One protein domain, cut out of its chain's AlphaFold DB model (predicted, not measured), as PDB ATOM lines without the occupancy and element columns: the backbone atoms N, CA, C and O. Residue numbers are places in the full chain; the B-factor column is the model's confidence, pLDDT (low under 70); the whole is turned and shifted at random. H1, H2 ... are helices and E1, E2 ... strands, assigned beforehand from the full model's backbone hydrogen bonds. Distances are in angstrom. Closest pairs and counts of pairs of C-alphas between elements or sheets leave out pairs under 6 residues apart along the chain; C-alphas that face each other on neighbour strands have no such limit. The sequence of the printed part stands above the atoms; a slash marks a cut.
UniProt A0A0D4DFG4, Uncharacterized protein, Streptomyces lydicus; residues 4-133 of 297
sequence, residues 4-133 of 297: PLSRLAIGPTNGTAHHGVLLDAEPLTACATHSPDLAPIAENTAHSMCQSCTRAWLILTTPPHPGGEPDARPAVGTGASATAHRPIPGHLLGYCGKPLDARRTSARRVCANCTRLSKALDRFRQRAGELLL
ATOM      1  N   PRO A   4     -20.352  39.510 -37.511       89.62
ATOM      2  CA  PRO A   4     -21.033  40.799 -37.494       89.62
ATOM      3  C   PRO A   4     -21.573  41.152 -38.879       89.62
ATOM      4  O   PRO A   4     -20.823  41.266 -39.853       89.62
ATOM      5  N   LEU A   5     -22.886  41.375 -38.962       90.25
ATOM      6  CA  LEU A   5     -23.495  41.951 -40.155       90.25
ATOM      7  C   LEU A   5     -23.039  43.411 -40.285       90.25
ATOM      8  O   LEU A   5     -23.370  44.247 -39.451       90.25
ATOM      9  N   SER A   6     -22.300  43.731 -41.343       90.19
ATOM     10  CA  SER A   6     -21.699  45.051 -41.562       90.19
ATOM     11  C   SER A   6     -22.101  45.641 -42.916       90.19
ATOM     12  O   SER A   6     -22.752  44.989 -43.741       90.19
ATOM     13  N   ARG A   7     -21.771  46.919 -43.133       91.69
ATOM     14  CA  ARG A   7     -21.906  47.584 -44.436       91.69
ATOM     15  C   ARG A   7     -20.608  47.407 -45.223       91.69
ATOM     16  O   ARG A   7     -19.534  47.667 -44.693       91.69
ATOM     17  N   LEU A   8     -20.735  47.019 -46.488       92.19
ATOM     18  CA  LEU A   8     -19.648  46.779 -47.431       92.19
ATOM     19  C   LEU A   8     -19.801  47.683 -48.667       92.19
ATOM     20  O   LEU A   8     -20.919  47.846 -49.168       92.19
ATOM     21  N   ALA A   9     -18.706  48.245 -49.183       91.69
ATOM     22  CA  ALA A   9     -18.687  49.025 -50.426       91.69
ATOM     23  C   ALA A   9     -17.333  48.915 -51.156       91.69
ATOM     24  O   ALA A   9     -16.324  48.588 -50.544       91.69
ATOM     25  N   ILE A  10     -17.321  49.212 -52.463       86.69
ATOM     26  CA  ILE A  10     -16.115  49.191 -53.325       86.69
ATOM     27  C   ILE A  10     -15.207  50.415 -53.064       86.69
ATOM     28  O   ILE A  10     -14.070  50.475 -53.519       86.69
ATOM     29  N   GLY A  11     -15.679  51.410 -52.307       78.50
ATOM     30  CA  GLY A  11     -14.907  52.611 -52.002       78.50
ATOM     31  C   GLY A  11     -15.267  53.242 -50.655       78.50
ATOM     32  O   GLY A  11     -16.399  53.093 -50.179       78.50
ATOM     33  N   PRO A  12     -14.323  53.984 -50.047       69.88
ATOM     34  CA  PRO A  12     -14.464  54.505 -48.687       69.88
ATOM     35  C   PRO A  12     -15.444  55.678 -48.579       69.88
ATOM     36  O   PRO A  12     -16.024  55.890 -47.516       69.88
ATOM     37  N   THR A  13     -15.635  56.451 -49.652       65.88
ATOM     38  CA  THR A  13     -16.322  57.752 -49.575       65.88
ATOM     39  C   THR A  13     -17.567  57.879 -50.441       65.88
ATOM     40  O   THR A  13     -18.398  58.721 -50.128       65.88
ATOM     41  N   ASN A  14     -17.736  57.056 -51.481       64.81
ATOM     42  CA  ASN A  14     -18.859  57.139 -52.416       64.81
ATOM     43  C   ASN A  14     -19.283  55.747 -52.905       64.81
ATOM     44  O   ASN A  14     -18.468  54.827 -52.980       64.81
ATOM     45  N   GLY A  15     -20.556  55.607 -53.285       76.81
ATOM     46  CA  GLY A  15     -21.091  54.411 -53.937       76.81
ATOM     47  C   GLY A  15     -22.341  53.843 -53.270       76.81
ATOM     48  O   GLY A  15     -22.953  54.460 -52.395       76.81
ATOM     49  N   THR A  16     -22.724  52.641 -53.706       89.62
ATOM     50  CA  THR A  16     -23.829  51.889 -53.104       89.62
ATOM     51  C   THR A  16     -23.284  50.945 -52.041       89.62
ATOM     52  O   THR A  16     -22.425  50.118 -52.331       89.62
ATOM     53  N   ALA A  17     -23.784  51.061 -50.814       91.25
ATOM     54  CA  ALA A  17     -23.425  50.170 -49.721       91.25
ATOM     55  C   ALA A  17     -24.346  48.944 -49.677       91.25
ATOM     56  O   ALA A  17     -25.558  49.030 -49.907       91.25
ATOM     57  N   HIS A  18     -23.765  47.799 -49.339       93.38
ATOM     58  CA  HIS A  18     -24.432  46.506 -49.235       93.38
ATOM     59  C   HIS A  18     -24.287  45.964 -47.814       93.38
ATOM     60  O   HIS A  18     -23.244  46.128 -47.200       93.38
ATOM     61  N   HIS A  19     -25.313  45.305 -47.282       92.44
ATOM     62  CA  HIS A  19     -25.168  44.551 -46.035       92.44
ATOM     63  C   HIS A  19     -24.591  43.169 -46.320       92.44
ATOM     64  O   HIS A  19     -25.035  42.510 -47.265       92.44
ATOM     65  N   GLY A  20     -23.637  42.735 -45.502       93.44
ATOM     66  CA  GLY A  20     -22.956  41.455 -45.651       93.44
ATOM     67  C   GLY A  20     -22.045  41.117 -44.476       93.44
ATOM     68  O   GLY A  20     -22.050  41.801 -43.455       93.44
ATOM     69  N   VAL A  21     -21.269  40.054 -44.640       93.69
ATOM     70  CA  VAL A  21     -20.218  39.607 -43.719       93.69
ATOM     71  C   VAL A  21     -18.916  39.410 -44.497       93.69
ATOM     72  O   VAL A  21     -18.947  39.247 -45.718       93.69
ATOM     73  N   LEU A  22     -17.786  39.403 -43.794       92.75
ATOM     74  CA  LEU A  22     -16.517  38.918 -44.333       92.75
ATOM     75  C   LEU A  22     -16.305  37.473 -43.866       92.75
ATOM     76  O   LEU A  22     -16.204  37.230 -42.665       92.75
ATOM     77  N   LEU A  23     -16.262  36.531 -44.807       90.19
ATOM     78  CA  LEU A  23     -15.925  35.124 -44.585       90.19
ATOM     79  C   LEU A  23     -14.493  34.900 -45.050       90.19
ATOM     80  O   LEU A  23     -14.237  35.020 -46.239       90.19
ATOM     81  N   ASP A  24     -13.564  34.616 -44.137       88.62
ATOM     82  CA  ASP A  24     -12.149  34.398 -44.482       88.62
ATOM     83  C   ASP A  24     -11.556  35.533 -45.349       88.62
ATOM     84  O   ASP A  24     -10.814  35.304 -46.297       88.62
ATOM     85  N   ALA A  25     -11.918  36.781 -45.013       84.31
ATOM     86  CA  ALA A  25     -11.626  38.014 -45.761       84.31
ATOM     87  C   ALA A  25     -12.328  38.170 -47.129       84.31
ATOM     88  O   ALA A  25     -12.169  39.208 -47.769       84.31
ATOM     89  N   GLU A  26     -13.176  37.226 -47.542       91.31
ATOM     90  CA  GLU A  26     -14.024  37.350 -48.727       91.31
ATOM     91  C   GLU A  26     -15.408  37.942 -48.397       91.31
ATOM     92  O   GLU A  26     -16.090  37.503 -47.463       91.31
ATOM     93  N   PRO A  27     -15.891  38.926 -49.174       93.06
ATOM     94  CA  PRO A  27     -17.188  39.543 -48.940       93.06
ATOM     95  C   PRO A  27     -18.349  38.645 -49.379       93.06
ATOM     96  O   PRO A  27     -18.508  38.294 -50.549       93.06
ATOM     97  N   LEU A  28     -19.255  38.368 -48.443       93.69
ATOM     98  CA  LEU A  28     -20.547  37.743 -48.705       93.69
ATOM     99  C   LEU A  28     -21.664  38.746 -48.408       93.69
ATOM    100  O   LEU A  28     -21.876  39.123 -47.259       93.69
ATOM    101  N   THR A  29     -22.433  39.153 -49.422       93.56
ATOM    102  CA  THR A  29     -23.556  40.084 -49.215       93.56
ATOM    103  C   THR A  29     -24.891  39.364 -49.002       93.56
ATOM    104  O   THR A  29     -25.130  38.274 -49.519       93.56
ATOM    105  N   ALA A  30     -25.800  40.010 -48.268       91.88
ATOM    106  CA  ALA A  30     -27.184  39.570 -48.067       91.88
ATOM    107  C   ALA A  30     -28.070  39.774 -49.313       91.88
ATOM    108  O   ALA A  30     -29.234  39.369 -49.343       91.88
ATOM    109  N   CYS A  31     -27.543  40.438 -50.343       89.50
ATOM    110  CA  CYS A  31     -28.194  40.584 -51.637       89.50
ATOM    111  C   CYS A  31     -27.504  39.708 -52.691       89.50
ATOM    112  O   CYS A  31     -26.631  38.909 -52.384       89.50
ATOM    113  N   ALA A  32     -27.914  39.826 -53.954       83.06
ATOM    114  CA  ALA A  32     -27.294  39.073 -55.045       83.06
ATOM    115  C   ALA A  32     -25.997  39.718 -55.582       83.06
ATOM    116  O   ALA A  32     -25.446  39.229 -56.563       83.06
ATOM    117  N   THR A  33     -25.530  40.824 -54.991       86.00
ATOM    118  CA  THR A  33     -24.318  41.522 -55.439       86.00
ATOM    119  C   THR A  33     -23.071  40.809 -54.927       86.00
ATOM    120  O   THR A  33     -22.954  40.523 -53.737       86.00
ATOM    121  N   HIS A  34     -22.126  40.570 -55.829       85.19
ATOM    122  CA  HIS A  34     -20.825  39.991 -55.527       85.19
ATOM    123  C   HIS A  34     -19.737  40.855 -56.161       85.19
ATOM    124  O   HIS A  34     -19.835  41.197 -57.339       85.19
ATOM    125  N   SER A  35     -18.716  41.196 -55.382       88.25
ATOM    126  CA  SER A  35     -17.507  41.866 -55.853       88.25
ATOM    127  C   SER A  35     -16.390  41.596 -54.848       88.25
ATOM    128  O   SER A  35     -16.630  41.832 -53.662       88.25
ATOM    129  N   PRO A  36     -15.202  41.136 -55.282       88.19
ATOM    130  CA  PRO A  36     -14.071  40.908 -54.380       88.19
ATOM    131  C   PRO A  36     -13.580  42.211 -53.731       88.19
ATOM    132  O   PRO A  36     -13.072  42.183 -52.619       88.19
ATOM    133  N   ASP A  37     -13.820  43.359 -54.372       89.56
ATOM    134  CA  ASP A  37     -13.396  44.678 -53.881       89.56
ATOM    135  C   ASP A  37     -14.291  45.253 -52.764       89.56
ATOM    136  O   ASP A  37     -14.098  46.385 -52.323       89.56
ATOM    137  N   LEU A  38     -15.330  44.527 -52.333       92.06
ATOM    138  CA  LEU A  38     -16.204  44.989 -51.255       92.06
ATOM    139  C   LEU A  38     -15.472  44.932 -49.912       92.06
ATOM    140  O   LEU A  38     -15.182  43.854 -49.400       92.06
ATOM    141  N   ALA A  39     -15.273  46.098 -49.300       90.81
ATOM    142  CA  ALA A  39     -14.642  46.239 -47.995       90.81
ATOM    143  C   ALA A  39     -15.598  46.870 -46.964       90.81
ATOM    144  O   ALA A  39     -16.513  47.609 -47.350       90.81
ATOM    145  N   PRO A  40     -15.403  46.612 -45.656       90.75
ATOM    146  CA  PRO A  40     -16.154  47.269 -44.593       90.75
ATOM    147  C   PRO A  40     -16.038  48.793 -44.647       90.75
ATOM    148  O   PRO A  40     -14.960  49.341 -44.874       90.75
ATOM    149  N   ILE A  41     -17.150  49.476 -44.386       87.62
ATOM    150  CA  ILE A  41     -17.207  50.938 -44.263       87.62
ATOM    151  C   ILE A  41     -17.733  51.350 -42.886       87.62
ATOM    152  O   ILE A  41     -18.521  50.631 -42.272       87.62
ATOM    153  N   ALA A  42     -17.334  52.534 -42.416       76.50
ATOM    154  CA  ALA A  42     -17.822  53.083 -41.152       76.50
ATOM    155  C   ALA A  42     -19.316  53.459 -41.227       76.50
ATOM    156  O   ALA A  42     -19.820  53.871 -42.279       76.50
ATOM    157  N   GLU A  43     -20.018  53.371 -40.093       64.56
ATOM    158  CA  GLU A  43     -21.481  53.515 -39.996       64.56
ATOM    159  C   GLU A  43     -22.021  54.875 -40.472       64.56
ATOM    160  O   GLU A  43     -23.157  54.949 -40.936       64.56
ATOM    161  N   ASN A  44     -21.187  55.920 -40.497       63.22
ATOM    162  CA  ASN A  44     -21.582  57.297 -40.830       63.22
ATOM    163  C   ASN A  44     -21.032  57.807 -42.173       63.22
ATOM    164  O   ASN A  44     -20.897  59.008 -42.399       63.22
ATOM    165  N   THR A  45     -20.712  56.891 -43.083       68.06
ATOM    166  CA  THR A  45     -20.248  57.219 -44.437       68.06
ATOM    167  C   THR A  45     -21.409  57.520 -45.397       68.06
ATOM    168  O   THR A  45     -22.496  56.938 -45.294       68.06
ATOM    169  N   ALA A  46     -21.180  58.444 -46.337       68.31
ATOM    170  CA  ALA A  46     -22.182  59.028 -47.236       68.31
ATOM    171  C   ALA A  46     -22.602  58.121 -48.417       68.31
ATOM    172  O   ALA A  46     -22.741  58.581 -49.548       68.31
ATOM    173  N   HIS A  47     -22.833  56.830 -48.176       79.75
ATOM    174  CA  HIS A  47     -23.283  55.891 -49.210       79.75
ATOM    175  C   HIS A  47     -24.804  55.782 -49.258       79.75
ATOM    176  O   HIS A  47     -25.483  55.752 -48.230       79.75
ATOM    177  N   SER A  48     -25.348  55.606 -50.460       82.81
ATOM    178  CA  SER A  48     -26.725  55.139 -50.619       82.81
ATOM    179  C   SER A  48     -26.795  53.640 -50.338       82.81
ATOM    180  O   SER A  48     -25.993  52.873 -50.867       82.81
ATOM    181  N   MET A  49     -27.762  53.184 -49.545       87.38
ATOM    182  CA  MET A  49     -27.950  51.747 -49.326       87.38
ATOM    183  C   MET A  49     -28.592  51.073 -50.544       87.38
ATOM    184  O   MET A  49     -29.569  51.574 -51.105       87.38
ATOM    185  N   CYS A  50     -28.083  49.898 -50.922       90.75
ATOM    186  CA  CYS A  50     -28.717  49.032 -51.912       90.75
ATOM    187  C   CYS A  50     -30.141  48.692 -51.458       90.75
ATOM    188  O   CYS A  50     -30.326  48.139 -50.377       90.75
ATOM    189  N   GLN A  51     -31.145  48.925 -52.308       88.31
ATOM    190  CA  GLN A  51     -32.550  48.695 -51.953       88.31
ATOM    191  C   GLN A  51     -32.837  47.251 -51.498       88.31
ATOM    192  O   GLN A  51     -33.657  47.027 -50.608       88.31
ATOM    193  N   SER A  52     -32.172  46.254 -52.098       89.75
ATOM    194  CA  SER A  52     -32.303  44.854 -51.671       89.75
ATOM    195  C   SER A  52     -31.674  44.617 -50.307       89.75
ATOM    196  O   SER A  52     -32.269  43.908 -49.503       89.75
ATOM    197  N   CYS A  53     -30.537  45.251 -50.012       91.31
ATOM    198  CA  CYS A  53     -29.939  45.213 -48.681       91.31
ATOM    199  C   CYS A  53     -30.762  45.989 -47.650       91.31
ATOM    200  O   CYS A  53     -30.850  45.532 -46.523       91.31
ATOM    201  N   THR A  54     -31.420  47.093 -48.014       88.62
ATOM    202  CA  THR A  54     -32.358  47.791 -47.120       88.62
ATOM    203  C   THR A  54     -33.500  46.869 -46.695       88.62
ATOM    204  O   THR A  54     -33.876  46.844 -45.528       88.62
ATOM    205  N   ARG A  55     -34.035  46.067 -47.625       90.44
ATOM    206  CA  ARG A  55     -35.071  45.070 -47.312       90.44
ATOM    207  C   ARG A  55     -34.513  43.889 -46.528       90.44
ATOM    208  O   ARG A  55     -35.133  43.478 -45.559       90.44
ATOM    209  N   ALA A  56     -33.356  43.360 -46.928       91.44
ATOM    210  CA  ALA A  56     -32.671  42.283 -46.215       91.44
ATOM    211  C   ALA A  56     -32.395  42.663 -44.760       91.44
ATOM    212  O   ALA A  56     -32.675  41.873 -43.872       91.44
ATOM    213  N   TRP A  57     -31.918  43.887 -44.529       89.25
ATOM    214  CA  TRP A  57     -31.715  44.444 -43.200       89.25
ATOM    215  C   TRP A  57     -32.992  44.378 -42.379       89.25
ATOM    216  O   TRP A  57     -33.005  43.703 -41.362       89.25
ATOM    217  N   LEU A  58     -34.091  44.964 -42.877       87.62
ATOM    218  CA  LEU A  58     -35.379  44.906 -42.185       87.62
ATOM    219  C   LEU A  58     -35.815  43.461 -41.903       87.62
ATOM    220  O   LEU A  58     -36.288  43.181 -40.813       87.62
ATOM    221  N   ILE A  59     -35.628  42.534 -42.844       89.44
ATOM    222  CA  ILE A  59     -35.977  41.117 -42.654       89.44
ATOM    223  C   ILE A  59     -35.135  40.454 -41.559       89.44
ATOM    224  O   ILE A  59     -35.626  39.569 -40.863       89.44
ATOM    225  N   LEU A  60     -33.862  40.829 -41.455       87.44
ATOM    226  CA  LEU A  60     -32.914  40.233 -40.522       87.44
ATOM    227  C   LEU A  60     -33.055  40.820 -39.119       87.44
ATOM    228  O   LEU A  60     -32.998  40.059 -38.164       87.44
ATOM    229  N   THR A  61     -33.239  42.135 -38.997       84.06
ATOM    230  CA  THR A  61     -33.181  42.850 -37.714       84.06
ATOM    231  C   THR A  61     -34.538  43.091 -37.077       84.06
ATOM    232  O   THR A  61     -34.600  43.454 -35.906       84.06
ATOM    233  N   THR A  62     -35.630  42.915 -37.821       83.19
ATOM    234  CA  THR A  62     -36.951  43.169 -37.263       83.19
ATOM    235  C   THR A  62     -37.429  41.963 -36.452       83.19
ATOM    236  O   THR A  62     -37.600  40.884 -37.029       83.19
ATOM    237  N   PRO A  63     -37.684  42.127 -35.144       78.75
ATOM    238  CA  PRO A  63     -38.226  41.059 -34.317       78.75
ATOM    239  C   PRO A  63     -39.661  40.708 -34.730       78.75
ATOM    240  O   PRO A  63     -40.366  41.567 -35.281       78.75
ATOM    241  N   PRO A  64     -40.115  39.479 -34.429       77.06
ATOM    242  CA  PRO A  64     -41.460  39.068 -34.766       77.06
ATOM    243  C   PRO A  64     -42.551  39.912 -34.100       77.06
ATOM    244  O   PRO A  64     -42.351  40.521 -33.043       77.06
ATOM    245  N   HIS A  65     -43.724  39.954 -34.721       78.44
ATOM    246  CA  HIS A  65     -44.894  40.619 -34.169       78.44
ATOM    247  C   HIS A  65     -45.533  39.773 -33.048       78.44
ATOM    248  O   HIS A  65     -45.715  38.571 -33.251       78.44
ATOM    249  N   PRO A  66     -45.881  40.358 -31.878       70.31
ATOM    250  CA  PRO A  66     -46.458  39.623 -30.748       70.31
ATOM    251  C   PRO A  66     -47.700  38.798 -31.109       70.31
ATOM    252  O   PRO A  66     -47.833  37.665 -30.659       70.31
ATOM    253  N   GLY A  67     -48.569  39.327 -31.977       68.81
ATOM    254  CA  GLY A  67     -49.751  38.622 -32.497       68.81
ATOM    255  C   GLY A  67     -49.456  37.532 -33.542       68.81
ATOM    256  O   GLY A  67     -50.382  36.981 -34.132       68.81
ATOM    257  N   GLY A  68     -48.181  37.231 -33.799       72.38
ATOM    258  CA  GLY A  68     -47.723  36.330 -34.852       72.38
ATOM    259  C   GLY A  68     -47.382  37.050 -36.157       72.38
ATOM    260  O   GLY A  68     -47.745  38.206 -36.384       72.38
ATOM    261  N   GLU A  69     -46.657  36.352 -37.031       75.62
ATOM    262  CA  GLU A  69     -46.283  36.891 -38.335       75.62
ATOM    263  C   GLU A  69     -47.435  36.797 -39.338       75.62
ATOM    264  O   GLU A  69     -48.081  35.750 -39.440       75.62
ATOM    265  N   PRO A  70     -47.685  37.851 -40.133       70.12
ATOM    266  CA  PRO A  70     -48.654  37.766 -41.206       70.12
ATOM    267  C   PRO A  70     -48.262  36.675 -42.213       70.12
ATOM    268  O   PRO A  70     -47.122  36.594 -42.674       70.12
ATOM    269  N   ASP A  71     -49.256  35.885 -42.622       80.62
ATOM    270  CA  ASP A  71     -49.163  35.020 -43.801       80.62
ATOM    271  C   ASP A  71     -48.914  35.848 -45.073       80.62
ATOM    272  O   ASP A  71     -48.844  37.080 -45.053       80.62
ATOM    273  N   ALA A  72     -48.831  35.188 -46.228       86.69
ATOM    274  CA  ALA A  72     -48.782  35.906 -47.490       86.69
ATOM    275  C   ALA A  72     -49.995  36.855 -47.651       86.69
ATOM    276  O   ALA A  72     -51.139  36.505 -47.352       86.69
ATOM    277  N   ARG A  73     -49.737  38.073 -48.136       88.88
ATOM    278  CA  ARG A  73     -50.734  39.146 -48.294       88.88
ATOM    279  C   ARG A  73     -50.780  39.637 -49.743       88.88
ATOM    280  O   ARG A  73     -49.771  39.520 -50.447       88.88
ATOM    281  N   PRO A  74     -51.907  40.183 -50.220       91.56
ATOM    282  CA  PRO A  74     -51.940  40.852 -51.511       91.56
ATOM    283  C   PRO A  74     -51.285  42.241 -51.399       91.56
ATOM    284  O   PRO A  74     -51.070  42.764 -50.303       91.56
ATOM    285  N   ALA A  75     -50.952  42.850 -52.536       91.62
ATOM    286  CA  ALA A  75     -50.525  44.248 -52.547       91.62
ATOM    287  C   ALA A  75     -51.720  45.177 -52.267       91.62
ATOM    288  O   ALA A  75     -52.855  44.847 -52.624       91.62
ATOM    289  N   VAL A  76     -51.469  46.347 -51.675       89.00
ATOM    290  CA  VAL A  76     -52.517  47.360 -51.444       89.00
ATOM    291  C   VAL A  76     -53.257  47.686 -52.744       89.00
ATOM    292  O   VAL A  76     -52.644  47.812 -53.805       89.00
ATOM    293  N   GLY A  77     -54.583  47.813 -52.652       86.62
ATOM    294  CA  GLY A  77     -55.447  48.163 -53.785       86.62
ATOM    295  C   GLY A  77     -55.697  47.020 -54.772       86.62
ATOM    296  O   GLY A  77     -56.282  47.246 -55.827       86.62
ATOM    297  N   THR A  78     -55.272  45.793 -54.454       85.19
ATOM    298  CA  THR A  78     -55.532  44.609 -55.287       85.19
ATOM    299  C   THR A  78     -56.587  43.693 -54.662       85.19
ATOM    300  O   THR A  78     -56.841  43.739 -53.458       85.19
ATOM    301  N   GLY A  79     -57.252  42.878 -55.487       80.62
ATOM    302  CA  GLY A  79     -58.268  41.929 -55.019       80.62
ATOM    303  C   GLY A  79     -57.679  40.764 -54.213       80.62
ATOM    304  O   GLY A  79     -56.494  40.455 -54.317       80.62
ATOM    305  N   ALA A  80     -58.521  40.056 -53.451       73.94
ATOM    306  CA  ALA A  80     -58.093  38.957 -52.572       73.94
ATOM    307  C   ALA A  80     -57.385  37.792 -53.304       73.94
ATOM    308  O   ALA A  80     -56.551  37.107 -52.709       73.94
ATOM    309  N   SER A  81     -57.683  37.598 -54.594       77.12
ATOM    310  CA  SER A  81     -57.079  36.589 -55.476       77.12
ATOM    311  C   SER A  81     -55.812  37.064 -56.208       77.12
ATOM    312  O   SER A  81     -55.239  36.311 -57.003       77.12
ATOM    313  N   ALA A  82     -55.360  38.299 -55.962       84.50
ATOM    314  CA  ALA A  82     -54.133  38.840 -56.538       84.50
ATOM    315  C   ALA A  82     -52.885  38.159 -55.961       84.50
ATOM    316  O   ALA A  82     -52.911  37.604 -54.873       84.50
ATOM    317  N   THR A  83     -51.775  38.216 -56.702       91.88
ATOM    318  CA  THR A  83     -50.516  37.525 -56.363       91.88
ATOM    319  C   THR A  83     -50.126  37.696 -54.892       91.88
ATOM    320  O   THR A  83     -50.062  38.812 -54.383       91.88
ATOM    321  N   ALA A  84     -49.805  36.581 -54.239       92.62
ATOM    322  CA  ALA A  84     -49.425  36.530 -52.840       92.62
ATOM    323  C   ALA A  84     -47.987  37.039 -52.639       92.62
ATOM    324  O   ALA A  84     -47.046  36.603 -53.313       92.62
ATOM    325  N   HIS A  85     -47.795  37.949 -51.692       94.56
ATOM    326  CA  HIS A  85     -46.498  38.505 -51.330       94.56
ATOM    327  C   HIS A  85     -46.092  38.062 -49.928       94.56
ATOM    328  O   HIS A  85     -46.904  38.071 -49.009       94.56
ATOM    329  N   ARG A  86     -44.811  37.712 -49.761       91.81
ATOM    330  CA  ARG A  86     -44.233  37.413 -48.445       91.81
ATOM    331  C   ARG A  86     -43.973  38.723 -47.685       91.81
ATOM    332  O   ARG A  86     -43.188  39.523 -48.218       91.81
ATOM    333  N   PRO A  87     -44.593  38.949 -46.516       91.56
ATOM    334  CA  PRO A  87     -44.342  40.128 -45.693       91.56
ATOM    335  C   PRO A  87     -42.961  40.066 -45.040       91.56
ATOM    336  O   PRO A  87     -42.452  38.988 -44.735       91.56
ATOM    337  N   ILE A  88     -42.340  41.232 -44.875       91.00
ATOM    338  CA  ILE A  88     -41.188  41.438 -43.996       91.00
ATOM    339  C   ILE A  88     -41.686  41.287 -42.553       91.00
ATOM    340  O   ILE A  88     -42.742  41.848 -42.259       91.00
ATOM    341  N   PRO A  89     -40.960  40.563 -41.676       87.81
ATOM    342  CA  PRO A  89     -41.409  40.329 -40.314       87.81
ATOM    343  C   PRO A  89     -41.839  41.609 -39.615       87.81
ATOM    344  O   PRO A  89     -41.082  42.574 -39.615       87.81
ATOM    345  N   GLY A  90     -43.058  41.656 -39.086       88.12
ATOM    346  CA  GLY A  90     -43.562  42.856 -38.423       88.12
ATOM    347  C   GLY A  90     -43.797  44.095 -39.306       88.12
ATOM    348  O   GLY A  90     -43.852  45.218 -38.796       88.12
ATOM    349  N   HIS A  91     -43.913  43.946 -40.626       89.75
ATOM    350  CA  HIS A  91     -44.280  45.036 -41.541       89.75
ATOM    351  C   HIS A  91     -45.346  44.584 -42.542       89.75
ATOM    352  O   HIS A  91     -45.294  43.480 -43.086       89.75
ATOM    353  N   LEU A  92     -46.236  45.499 -42.921       91.00
ATOM    354  CA  LEU A  92     -47.099  45.377 -44.101       91.00
ATOM    355  C   LEU A  92     -46.356  45.823 -45.368       91.00
ATOM    356  O   LEU A  92     -46.865  46.554 -46.217       91.00
ATOM    357  N   LEU A  93     -45.128  45.328 -45.510       91.94
ATOM    358  CA  LEU A  93     -44.235  45.562 -46.635       91.94
ATOM    359  C   LEU A  93     -43.717  44.218 -47.132       91.94
ATOM    360  O   LEU A  93     -43.210  43.413 -46.360       91.94
ATOM    361  N   GLY A  94     -43.827  43.951 -48.429       92.81
ATOM    362  CA  GLY A  94     -43.359  42.695 -48.995       92.81
ATOM    363  C   GLY A  94     -41.843  42.649 -49.149       92.81
ATOM    364  O   GLY A  94     -41.191  43.671 -49.351       92.81
ATOM    365  N   TYR A  95     -41.282  41.443 -49.226       93.00
ATOM    366  CA  TYR A  95     -39.874  41.221 -49.606       93.00
ATOM    367  C   TYR A  95     -39.514  41.877 -50.954       93.00
ATOM    368  O   TYR A  95     -38.364  42.205 -51.225       93.00
ATOM    369  N   CYS A  96     -40.506  42.085 -51.823       92.44
ATOM    370  CA  CYS A  96     -40.353  42.790 -53.093       92.44
ATOM    371  C   CYS A  96     -40.398  44.327 -52.982       92.44
ATOM    372  O   CYS A  96     -40.229  44.998 -53.995       92.44
ATOM    373  N   GLY A  97     -40.638  44.881 -51.791       90.94
ATOM    374  CA  GLY A  97     -40.788  46.314 -51.533       90.94
ATOM    375  C   GLY A  97     -42.187  46.879 -51.787       90.94
ATOM    376  O   GLY A  97     -42.364  48.084 -51.670       90.94
ATOM    377  N   LYS A  98     -43.179  46.049 -52.140       92.19
ATOM    378  CA  LYS A  98     -44.560  46.519 -52.316       92.19
ATOM    379  C   LYS A  98     -45.279  46.674 -50.970       92.19
ATOM    380  O   LYS A  98     -45.166  45.752 -50.158       92.19
ATOM    381  N   PRO A  99     -46.050  47.755 -50.766       91.31
ATOM    382  CA  PRO A  99     -46.969  47.865 -49.640       91.31
ATOM    383  C   PRO A  99     -48.022  46.749 -49.715       91.31
ATOM    384  O   PRO A  99     -48.554  46.454 -50.791       91.31
ATOM    385  N   LEU A 100     -48.291  46.106 -48.581       91.50
ATOM    386  CA  LEU A 100     -49.215  44.981 -48.443       91.50
ATOM    387  C   LEU A 100     -50.503  45.381 -47.730       91.50
ATOM    388  O   LEU A 100     -50.510  46.238 -46.849       91.50
ATOM    389  N   ASP A 101     -51.593  44.740 -48.122       88.69
ATOM    390  CA  ASP A 101     -52.881  44.881 -47.453       88.69
ATOM    391  C   ASP A 101     -52.884  44.120 -46.112       88.69
ATOM    392  O   ASP A 101     -52.243  43.071 -45.986       88.69
ATOM    393  N   ALA A 102     -53.629  44.622 -45.125       84.44
ATOM    394  CA  ALA A 102     -53.827  43.943 -43.845       84.44
ATOM    395  C   ALA A 102     -54.697  42.678 -43.976       84.44
ATOM    396  O   ALA A 102     -54.690  41.824 -43.089       84.44
ATOM    397  N   ARG A 103     -55.425  42.501 -45.088       85.38
ATOM    398  CA  ARG A 103     -56.249  41.313 -45.381       85.38
ATOM    399  C   ARG A 103     -55.416  40.139 -45.886       85.38
ATOM    400  O   ARG A 103     -54.396  40.309 -46.548       85.38
ATOM    401  N   ARG A 104     -55.827  38.909 -45.566       82.69
ATOM    402  CA  ARG A 104     -55.158  37.697 -46.080       82.69
ATOM    403  C   ARG A 104     -55.463  37.524 -47.569       82.69
ATOM    404  O   ARG A 104     -56.545  37.882 -48.031       82.69
ATOM    405  N   THR A 105     -54.510  36.979 -48.322       83.38
ATOM    406  CA  THR A 105     -54.752  36.578 -49.717       83.38
ATOM    407  C   THR A 105     -55.202  35.122 -49.788       83.38
ATOM    408  O   THR A 105     -54.734  34.287 -49.020       83.38
ATOM    409  N   SER A 106     -56.078  34.806 -50.741       84.06
ATOM    410  CA  SER A 106     -56.420  33.427 -51.120       84.06
ATOM    411  C   SER A 106     -55.663  32.957 -52.369       84.06
ATOM    412  O   SER A 106     -55.935  31.883 -52.914       84.06
ATOM    413  N   ALA A 107     -54.725  33.762 -52.873       85.12
ATOM    414  CA  ALA A 107     -54.040  33.485 -54.121       85.12
ATOM    415  C   ALA A 107     -53.046  32.329 -54.015       85.12
ATOM    416  O   ALA A 107     -52.231  32.244 -53.102       85.12
ATOM    417  N   ARG A 108     -53.047  31.479 -55.047       83.06
ATOM    418  CA  ARG A 108     -52.097  30.362 -55.179       83.06
ATOM    419  C   ARG A 108     -50.740  30.780 -55.751       83.06
ATOM    420  O   ARG A 108     -49.748  30.087 -55.554       83.06
ATOM    421  N   ARG A 109     -50.687  31.882 -56.509       88.81
ATOM    422  CA  ARG A 109     -49.452  32.362 -57.151       88.81
ATOM    423  C   ARG A 109     -48.685  33.263 -56.194       88.81
ATOM    424  O   ARG A 109     -49.246  34.233 -55.697       88.81
ATOM    425  N   VAL A 110     -47.396  32.982 -56.008       91.56
ATOM    426  CA  VAL A 110     -46.495  33.763 -55.148       91.56
ATOM    427  C   VAL A 110     -45.632  34.699 -55.990       91.56
ATOM    428  O   VAL A 110     -45.187  34.356 -57.085       91.56
ATOM    429  N   CYS A 111     -45.371  35.898 -55.475       94.88
ATOM    430  CA  CYS A 111     -44.519  36.881 -56.125       94.88
ATOM    431  C   CYS A 111     -43.091  36.350 -56.322       94.88
ATOM    432  O   CYS A 111     -42.354  36.136 -55.356       94.88
ATOM    433  N   ALA A 112     -42.653  36.257 -57.580       93.44
ATOM    434  CA  ALA A 112     -41.316  35.781 -57.932       93.44
ATOM    435  C   ALA A 112     -40.182  36.593 -57.273       93.44
ATOM    436  O   ALA A 112     -39.148  36.032 -56.919       93.44
ATOM    437  N   ASN A 113     -40.360  37.905 -57.065       92.62
ATOM    438  CA  ASN A 113     -39.363  38.742 -56.380       92.62
ATOM    439  C   ASN A 113     -39.249  38.396 -54.892       92.62
ATOM    440  O   ASN A 113     -38.136  38.291 -54.382       92.62
ATOM    441  N   CYS A 114     -40.381  38.166 -54.218       93.56
ATOM    442  CA  CYS A 114     -40.387  37.699 -52.833       93.56
ATOM    443  C   CYS A 114     -39.684  36.338 -52.716       93.56
ATOM    444  O   CYS A 114     -38.823  36.168 -51.855       93.56
ATOM    445  N   THR A 115     -39.984  35.398 -53.620       92.56
ATOM    446  CA  THR A 115     -39.339  34.076 -53.653       92.56
ATOM    447  C   THR A 115     -37.833  34.176 -53.899       92.56
ATOM    448  O   THR A 115     -37.057  33.515 -53.212       92.56
ATOM    449  N   ARG A 116     -37.397  35.006 -54.857       91.62
ATOM    450  CA  ARG A 116     -35.971  35.199 -55.163       91.62
ATOM    451  C   ARG A 116     -35.200  35.774 -53.977       91.62
ATOM    452  O   ARG A 116     -34.144  35.238 -53.655       91.62
ATOM    453  N   LEU A 117     -35.727  36.815 -53.322       91.25
ATOM    454  CA  LEU A 117     -35.067  37.403 -52.153       91.25
ATOM    455  C   LEU A 117     -35.033  36.425 -50.977       91.25
ATOM    456  O   LEU A 117     -33.989  36.286 -50.354       91.25
ATOM    457  N   SER A 118     -36.126  35.698 -50.724       91.69
ATOM    458  CA  SER A 118     -36.155  34.650 -49.696       91.69
ATOM    459  C   SER A 118     -35.030  33.639 -49.909       91.69
ATOM    460  O   SER A 118     -34.191  33.476 -49.037       91.69
ATOM    461  N   LYS A 119     -34.939  33.052 -51.110       92.31
ATOM    462  CA  LYS A 119     -33.885  32.080 -51.438       92.31
ATOM    463  C   LYS A 119     -32.476  32.668 -51.317       92.31
ATOM    464  O   LYS A 119     -31.543  31.949 -50.977       92.31
ATOM    465  N   ALA A 120     -32.297  33.951 -51.637       92.00
ATOM    466  CA  ALA A 120     -31.010  34.623 -51.475       92.00
ATOM    467  C   ALA A 120     -30.625  34.756 -49.994       92.00
ATOM    468  O   ALA A 120     -29.490  34.443 -49.647       92.00
ATOM    469  N   LEU A 121     -31.570  35.140 -49.133       92.69
ATOM    470  CA  LEU A 121     -31.352  35.247 -47.689       92.69
ATOM    471  C   LEU A 121     -31.136  33.887 -47.026       92.69
ATOM    472  O   LEU A 121     -30.288  33.778 -46.145       92.69
ATOM    473  N   ASP A 122     -31.842  32.852 -47.478       92.38
ATOM    474  CA  ASP A 122     -31.654  31.486 -46.983       92.38
ATOM    475  C   ASP A 122     -30.225  31.002 -47.285       92.38
ATOM    476  O   ASP A 122     -29.521  30.555 -46.383       92.38
ATOM    477  N   ARG A 123     -29.743  31.193 -48.523       92.50
ATOM    478  CA  ARG A 123     -28.349  30.883 -48.893       92.50
ATOM    479  C   ARG A 123     -27.333  31.730 -48.135       92.50
ATOM    480  O   ARG A 123     -26.282  31.222 -47.758       92.50
ATOM    481  N   PHE A 124     -27.625  33.015 -47.939       93.25
ATOM    482  CA  PHE A 124     -26.770  33.912 -47.169       93.25
ATOM    483  C   PHE A 124     -26.602  33.401 -45.735       93.25
ATOM    484  O   PHE A 124     -25.475  33.203 -45.302       93.25
ATOM    485  N   ARG A 125     -27.704  33.097 -45.038       92.00
ATOM    486  CA  ARG A 125     -27.687  32.552 -43.671       92.00
ATOM    487  C   ARG A 125     -26.982  31.198 -43.595       92.00
ATOM    488  O   ARG A 125     -26.179  30.991 -42.698       92.00
ATOM    489  N   GLN A 126     -27.225  30.304 -44.555       92.69
ATOM    490  CA  GLN A 126     -26.548  29.001 -44.615       92.69
ATOM    491  C   GLN A 126     -25.025  29.133 -44.728       92.69
ATOM    492  O   GLN A 126     -24.304  28.357 -44.111       92.69
ATOM    493  N   ARG A 127     -24.536  30.100 -45.513       92.50
ATOM    494  CA  ARG A 127     -23.096  30.325 -45.705       92.50
ATOM    495  C   ARG A 127     -22.459  31.131 -44.576       92.50
ATOM    496  O   ARG A 127     -21.338  30.832 -44.193       92.50
ATOM    497  N   ALA A 128     -23.147  32.156 -44.082       90.62
ATOM    498  CA  ALA A 128     -22.641  33.022 -43.021       90.62
ATOM    499  C   ALA A 128     -22.677  32.347 -41.639       90.62
ATOM    500  O   ALA A 128     -21.923  32.738 -40.755       90.62
ATOM    501  N   GLY A 129     -23.538  31.344 -41.446       88.56
ATOM    502  CA  GLY A 129     -23.758  30.728 -40.143       88.56
ATOM    503  C   GLY A 129     -24.510  31.667 -39.198       88.56
ATOM    504  O   GLY A 129     -25.452  32.357 -39.597       88.56
ATOM    505  N   GLU A 130     -24.113  31.678 -37.928       87.69
ATOM    506  CA  GLU A 130     -24.697  32.570 -36.927       87.69
ATOM    507  C   GLU A 130     -24.302  34.026 -37.187       87.69
ATOM    508  O   GLU A 130     -23.123  34.357 -37.320       87.69
ATOM    509  N   LEU A 131     -25.294  34.913 -37.223       88.56
ATOM    510  CA  LEU A 131     -25.086  36.343 -37.416       88.56
ATOM    511  C   LEU A 131     -25.176  37.069 -36.076       88.56
ATOM    512  O   LEU A 131     -26.162  36.922 -35.357       88.56
ATOM    513  N   LEU A 132     -24.192  37.920 -35.795       87.75
ATOM    514  CA  LEU A 132     -24.344  39.003 -34.831       87.75
ATOM    515  C   LEU A 132     -25.069  40.137 -35.546       87.75
ATOM    516  O   LEU A 132     -24.506  40.843 -36.389       87.75
ATOM    517  N   LEU A 133     -26.354  40.256 -35.244       82.25
ATOM    518  CA  LEU A 133     -27.167  41.390 -35.646       82.25
ATOM    519  C   LEU A 133     -26.965  42.510 -34.619       82.25
ATOM    520  O   LEU A 133     -26.746  42.205 -33.443       82.25
TER     521      LEU A 133
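AT A GLANCE: This is residues 4 to 133 of the 297 residues of an uncharacterized protein of Streptomyces lydicus (UniProt A0A0D4DFG4). With little regular structure, the domain has a small, strongly twisted sheet of E1, E2 and E3 at one end, H1 over it, and the long loop of residues 62 to 111 at the other end, from which H2 runs back to the sheet. The 130 printed residues, 44 in named elements, run E1 E2 E3 H1 H2: mixed, with an antiparallel meander, each strand the neighbour of the one before. The whole is compact, radius of gyration of the C-alphas 16.1 A, spanning 46 by 28 by 26 A.

IN THESE COORDINATES: E1, residues 6 to 9, begins at C-alpha 6 (-21.699, 45.051, -41.562). E2, residues 16 to 23, spans 20.4 A and bends; E3 is residues 26 to 29. H1 is residues 51 to 61; H2, residues 112 to 128, spans 24.1 A to C-alpha 128 (-22.641, 33.022, -43.021).

HOW THE PARTS SIT: Hairpins E1 and E2, with N 8 and O 18, and E2 and E3, with N 21 and O 28, have these pairs within hydrogen-bond range at 2.8 A. H1 is on the sheet, over E2; the closest C-alphas, of His 19 and Cys 53, are 5.5 A apart. H2 only grazes the sheet. Both helices have every O i to N i+4 pair within range.

THE WHOLE: The printed part has no cut. Links E3 to H1 and H1 to H2 are long. Residues 12 to 14, 43 to 46 and 67 have pLDDT under 70.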